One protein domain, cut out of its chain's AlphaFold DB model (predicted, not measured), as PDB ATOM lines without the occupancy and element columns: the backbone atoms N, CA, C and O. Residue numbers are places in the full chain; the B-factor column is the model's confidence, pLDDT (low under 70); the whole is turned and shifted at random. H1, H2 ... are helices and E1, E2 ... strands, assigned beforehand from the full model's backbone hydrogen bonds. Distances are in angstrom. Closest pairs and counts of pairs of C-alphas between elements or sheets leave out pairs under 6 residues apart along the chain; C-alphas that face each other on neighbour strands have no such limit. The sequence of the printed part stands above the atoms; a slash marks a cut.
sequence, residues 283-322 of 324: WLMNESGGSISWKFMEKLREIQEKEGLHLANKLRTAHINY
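Overview. This is residues 283 to 322 of the 324 residues of the protein "THAP domain-containing protein 9" of Cyphomyrmex costatus (UniProt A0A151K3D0). A small two-stranded hairpin, E1 and E2, makes one end of an elongated shape, and the long helix H1 leads away from it to make most of the remaining length. Beyond H1 the backbone folds back in a loop, residues 308 to 316, and the short helix H2 comes to one side of H1, only loosely set beside it. The printed part has 40 residues, with two named strands and two named helices in the order E1, E2, H1, H2; the sheet has the order E1 - E2 and is antiparallel, and the class is mixed, helices and strands. The whole is loose, with a radius of gyration of the C-alphas of 12.3 A, and the C-alphas span 36 by 19 by 15 A.

Along the chain. The strand E1, residues 283 to 285, begins with C-alpha 283 at (176.495, 207.390, 160.066) and is 7.0 A from first to last C-alpha. After a tight link of 5 residues comes the strand E2, residues 291 to 293, 6.1 A long. One residue, Trp 294, lies between E2 and the helix H1, residues 295 to 307. H1 measures 18.2 A, from C-alpha 295 at (171.239, 201.160, 158.228) to C-alpha 307 at (163.875, 186.793, 149.723). The helix H2, residues 317 to 320, is 5.3 A long and ends with C-alpha 320 at (178.108, 193.804, 158.326).

Arrangement. E1 and E2 form a hairpin of antiparallel neighbour strands, with 157 degrees between their directions. C-alphas 284 and 292 face each other at 5.0 A. N 284 and O 292 are 2.9 A apart, and N 292 and O 284 are 2.8 A apart, both within hydrogen-bond range. E1 and H1 are only just apart, with their closest C-alphas at 8.4 A. H1 and H2 only just touch, with 3 pairs of C-alphas within 8 A, and H1 does so with residues 297 to 301 alone. The closest C-alphas of the two helices are those of Glu 298 and Ile 320, 7.0 A apart. E1 and H2 are apart, and E2 and H2 are apart. In H1 every O i to N i+4 pair is within hydrogen-bond range; H2 is too short for such a pair, and its 1 pair of O i and N i+3 is within range.

Size, cuts and confidence. The two C-alphas farthest apart are those of Glu 287 and Gly 308, 36.8 A, and the first and last printed C-alphas, of Trp 283 and Tyr 322, are 16.4 A apart. The printed part has no cut. No link is long; the link from H1 to H2, with 9 residues, is short. The mean pLDDT of the printed part is 86.7, and no printed residue is under 70.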
ATOM      1  N   TRP A 283     176.876 206.257 160.896       88.25
ATOM      2  CA  TRP A 283     176.495 207.390 160.066       88.25
ATOM      3  C   TRP A 283     177.717 208.253 159.735       88.25
ATOM      4  O   TRP A 283     178.646 208.367 160.532       88.25
ATOM      5  N   LEU A 284     177.715 208.832 158.538       86.94
ATOM      6  CA  LEU A 284     178.656 209.855 158.083       86.94
ATOM      7  C   LEU A 284     177.855 211.025 157.506       86.94
ATOM      8  O   LEU A 284     176.723 210.836 157.064       86.94
ATOM      9  N   MET A 285     178.436 212.221 157.484       87.81
ATOM     10  CA  MET A 285     177.853 213.377 156.802       87.81
ATOM     11  C   MET A 285     178.697 213.737 155.591       87.81
ATOM     12  O   MET A 285     179.925 213.683 155.650       87.81
ATOM     13  N   ASN A 286     178.032 214.072 154.491       85.00
ATOM     14  CA  ASN A 286     178.695 214.660 153.335       85.00
ATOM     15  C   ASN A 286     178.847 216.186 153.518       85.00
ATOM     16  O   ASN A 286     178.319 216.773 154.464       85.00
ATOM     17  N   GLU A 287     179.538 216.833 152.582       81.06
ATOM     18  CA  GLU A 287     179.759 218.288 152.604       81.06
ATOM     19  C   GLU A 287     178.463 219.108 152.497       81.06
ATOM     20  O   GLU A 287     178.402 220.231 152.991       81.06
ATOM     21  N   SER A 288     177.403 218.552 151.900       86.50
ATOM     22  CA  SER A 288     176.093 219.202 151.765       86.50
ATOM     23  C   SER A 288     175.137 218.939 152.937       86.50
ATOM     24  O   SER A 288     173.969 219.319 152.871       86.50
ATOM     25  N   GLY A 289     175.601 218.290 154.011       85.25
ATOM     26  CA  GLY A 289     174.801 217.982 155.201       85.25
ATOM     27  C   GLY A 289     173.890 216.750 155.084       85.25
ATOM     28  O   GLY A 289     173.175 216.412 156.024       85.25
ATOM     29  N   GLY A 290     173.923 216.040 153.958       87.06
ATOM     30  CA  GLY A 290     173.268 214.753 153.760       87.06
ATOM     31  C   GLY A 290     173.899 213.637 154.598       87.06
ATOM     32  O   GLY A 290     175.123 213.496 154.669       87.06
ATOM     33  N   SER A 291     173.053 212.812 155.219       86.44
ATOM     34  CA  SER A 291     173.491 211.680 156.038       86.44
ATOM     35  C   SER A 291     173.658 210.403 155.209       86.44
ATOM     36  O   SER A 291     172.773 209.983 154.465       86.44
ATOM     37  N   ILE A 292     174.806 209.751 155.368       88.94
ATOM     38  CA  ILE A 292     175.118 208.435 154.815       88.94
ATOM     39  C   ILE A 292     174.976 207.437 155.961       88.94
ATOM     40  O   ILE A 292     175.796 207.424 156.876       88.94
ATOM     41  N   SER A 293     173.925 206.614 155.941       89.38
ATOM     42  CA  SER A 293     173.608 205.696 157.042       89.38
ATOM     43  C   SER A 293     173.955 204.244 156.721       89.38
ATOM     44  O   SER A 293     173.540 203.690 155.703       89.38
ATOM     45  N   TRP A 294     174.637 203.582 157.654       89.69
ATOM     46  CA  TRP A 294     174.932 202.148 157.621       89.69
ATOM     47  C   TRP A 294     173.662 201.281 157.647       89.69
ATOM     48  O   TRP A 294     173.658 200.164 157.127       89.69
ATOM     49  N   LYS A 295     172.552 201.822 158.169       89.88
ATOM     50  CA  LYS A 295     171.239 201.160 158.228       89.88
ATOM     51  C   LYS A 295     170.762 200.680 156.857       89.88
ATOM     52  O   LYS A 295     170.067 199.674 156.769       89.88
ATOM     53  N   PHE A 296     171.122 201.377 155.779       89.62
ATOM     54  CA  PHE A 296     170.745 200.957 154.428       89.62
ATOM     55  C   PHE A 296     171.434 199.656 154.008       89.62
ATOM     56  O   PHE A 296     170.803 198.832 153.353       89.62
ATOM     57  N   MET A 297     172.679 199.424 154.434       88.62
ATOM     58  CA  MET A 297     173.365 198.153 154.180       88.62
ATOM     59  C   MET A 297     172.781 197.013 155.017       88.62
ATOM     60  O   MET A 297     172.641 195.903 154.512       88.62
ATOM     61  N   GLU A 298     172.384 197.286 156.263       89.75
ATOM     62  CA  GLU A 298     171.682 196.317 157.119       89.75
ATOM     63  C   GLU A 298     170.328 195.918 156.523       89.75
ATOM     64  O   GLU A 298     170.078 194.730 156.331       89.75
ATOM     65  N   LYS A 299     169.512 196.895 156.110       90.50
ATOM     66  CA  LYS A 299     168.231 196.640 155.434       90.50
ATOM     67  C   LYS A 299     168.394 195.884 154.119       90.50
ATOM     68  O   LYS A 299     167.599 195.002 153.819       90.50
ATOM     69  N   LEU A 300     169.412 196.224 153.325       89.94
ATOM     70  CA  LEU A 300     169.686 195.519 152.073       89.94
ATOM     71  C   LEU A 300     169.996 194.041 152.334       89.94
ATOM     72  O   LEU A 300     169.469 193.181 151.634       89.94
ATOM     73  N   ARG A 301     170.792 193.746 153.373       89.12
ATOM     74  CA  ARG A 301     171.047 192.367 153.806       89.12
ATOM     75  C   ARG A 301     169.761 191.678 154.256       89.12
ATOM     76  O   ARG A 301     169.516 190.566 153.812       89.12
ATOM     77  N   GLU A 302     168.951 192.320 155.094       89.88
ATOM     78  CA  GLU A 302     167.684 191.750 155.579       89.88
ATOM     79  C   GLU A 302     166.741 191.381 154.426       89.88
ATOM     80  O   GLU A 302     166.137 190.313 154.446       89.88
ATOM     81  N   ILE A 303     166.658 192.222 153.390       90.69
ATOM     82  CA  ILE A 303     165.874 191.931 152.182       90.69
ATOM     83  C   ILE A 303     166.460 190.724 151.435       90.69
ATOM     84  O   ILE A 303     165.717 189.815 151.084       90.69
ATOM     85  N   GLN A 304     167.781 190.672 151.227       89.25
ATOM     86  CA  GLN A 304     168.427 189.543 150.539       89.25
ATOM     87  C   GLN A 304     168.264 188.216 151.301       89.25
ATOM     88  O   GLN A 304     168.048 187.178 150.681       89.25
ATOM     89  N   GLU A 305     168.348 188.241 152.634       87.31
ATOM     90  CA  GLU A 305     168.156 187.059 153.486       87.31
ATOM     91  C   GLU A 305     166.688 186.608 153.506       87.31
ATOM     92  O   GLU A 305     166.419 185.410 153.447       87.31
ATOM     93  N   LYS A 306     165.736 187.552 153.529       89.94
ATOM     94  CA  LYS A 306     164.298 187.252 153.515       89.94
ATOM     95  C   LYS A 306     163.828 186.664 152.184       89.94
ATOM     96  O   LYS A 306     163.052 185.715 152.185       89.94
ATOM     97  N   GLU A 307     164.281 187.226 151.067       87.88
ATOM     98  CA  GLU A 307     163.875 186.793 149.723       87.88
ATOM     99  C   GLU A 307     164.636 185.539 149.252       87.88
ATOM    100  O   GLU A 307     164.289 184.942 148.237       87.88
ATOM    101  N   GLY A 308     165.712 185.143 149.949       83.00
ATOM    102  CA  GLY A 308     166.574 184.021 149.554       83.00
ATOM    103  C   GLY A 308     167.347 184.249 148.247       83.00
ATOM    104  O   GLY A 308     168.018 183.341 147.754       83.00
ATOM    105  N   LEU A 309     167.272 185.457 147.682       82.19
ATOM    106  CA  LEU A 309     167.897 185.855 146.427       82.19
ATOM    107  C   LEU A 309     168.906 186.972 146.683       82.19
ATOM    108  O   LEU A 309     168.584 188.054 147.180       82.19
ATOM    109  N   HIS A 310     170.149 186.737 146.275       80.62
ATOM    110  CA  HIS A 310     171.151 187.788 146.261       80.62
ATOM    111  C   HIS A 310     171.041 188.601 144.969       80.62
ATOM    112  O   HIS A 310     171.236 188.081 143.873       80.62
ATOM    113  N   LEU A 311     170.807 189.910 145.111       81.50
ATOM    114  CA  LEU A 311     171.134 190.890 144.069       81.50
ATOM    115  C   LEU A 311     172.598 190.730 143.621       81.50
ATOM    116  O   LEU A 311     173.405 190.154 144.351       81.50
ATOM    117  N   ALA A 312     172.963 191.290 142.463       85.81
ATOM    118  CA  ALA A 312     174.316 191.236 141.889       85.81
ATOM    119  C   ALA A 312     175.376 192.051 142.682       85.81
ATOM    120  O   ALA A 312     176.176 192.793 142.117       85.81
ATOM    121  N   ASN A 313     175.385 191.926 144.010       87.00
ATOM    122  CA  ASN A 313     176.347 192.491 144.940       87.00
ATOM    123  C   ASN A 313     177.047 191.362 145.726       87.00
ATOM    124  O   ASN A 313     176.591 190.222 145.765       87.00
ATOM    125  N   LYS A 314     178.186 191.676 146.353       88.19
ATOM    126  CA  LYS A 314     178.959 190.718 147.170       88.19
ATOM    127  C   LYS A 314     178.676 190.855 148.673       88.19
ATOM    128  O   LYS A 314     179.449 190.341 149.482       88.19
ATOM    129  N   LEU A 315     177.614 191.571 149.055       87.75
ATOM    130  CA  LEU A 315     177.298 191.846 150.455       87.75
ATOM    131  C   LEU A 315     176.879 190.547 151.158       87.75
ATOM    132  O   LEU A 315     176.094 189.761 150.638       87.75
ATOM    133  N   ARG A 316     177.439 190.311 152.345       85.38
ATOM    134  CA  ARG A 316     177.171 189.126 153.179       85.38
ATOM    135  C   ARG A 316     177.126 189.538 154.641       85.38
ATOM    136  O   ARG A 316     177.684 190.576 154.991       85.38
ATOM    137  N   THR A 317     176.578 188.687 155.499       84.62
ATOM    138  CA  THR A 317     176.519 188.896 156.955       84.62
ATOM    139  C   THR A 317     177.895 189.234 157.548       84.62
ATOM    140  O   THR A 317     177.997 190.155 158.354       84.62
ATOM    141  N   ALA A 318     178.967 188.596 157.058       86.56
ATOM    142  CA  ALA A 318     180.350 188.866 157.466       86.56
ATOM    143  C   ALA A 318     180.844 190.295 157.153       86.56
ATOM    144  O   ALA A 318     181.717 190.804 157.847       86.56
ATOM    145  N   HIS A 319     180.292 190.959 156.130       85.56
ATOM    146  CA  HIS A 319     180.633 192.349 155.803       85.56
ATOM    147  C   HIS A 319     179.955 193.354 156.742       85.56
ATOM    148  O   HIS A 319     180.433 194.477 156.876       85.56
ATOM    149  N   ILE A 320     178.844 192.961 157.376       84.94
ATOM    150  CA  ILE A 320     178.108 193.804 158.326       84.94
ATOM    151  C   ILE A 320     178.617 193.584 159.748       84.94
ATOM    152  O   ILE A 320     178.914 194.544 160.453       84.94
ATOM    153  N   ASN A 321     178.765 192.320 160.138       83.19
ATOM    154  CA  ASN A 321     179.180 191.906 161.474       83.19
ATOM    155  C   ASN A 321     180.688 191.612 161.496       83.19
ATOM    156  O   ASN A 321     181.109 190.537 161.921       83.19
ATOM    157  N   TYR A 322     181.504 192.524 160.963       78.38
ATOM    158  CA  TYR A 322     182.952 192.333 160.965       78.38
ATOM    159  C   TYR A 322     183.529 192.674 162.343       78.38
ATOM    160  O   TYR A 322     183.152 193.667 162.965       78.38
TER     161      TYR A 322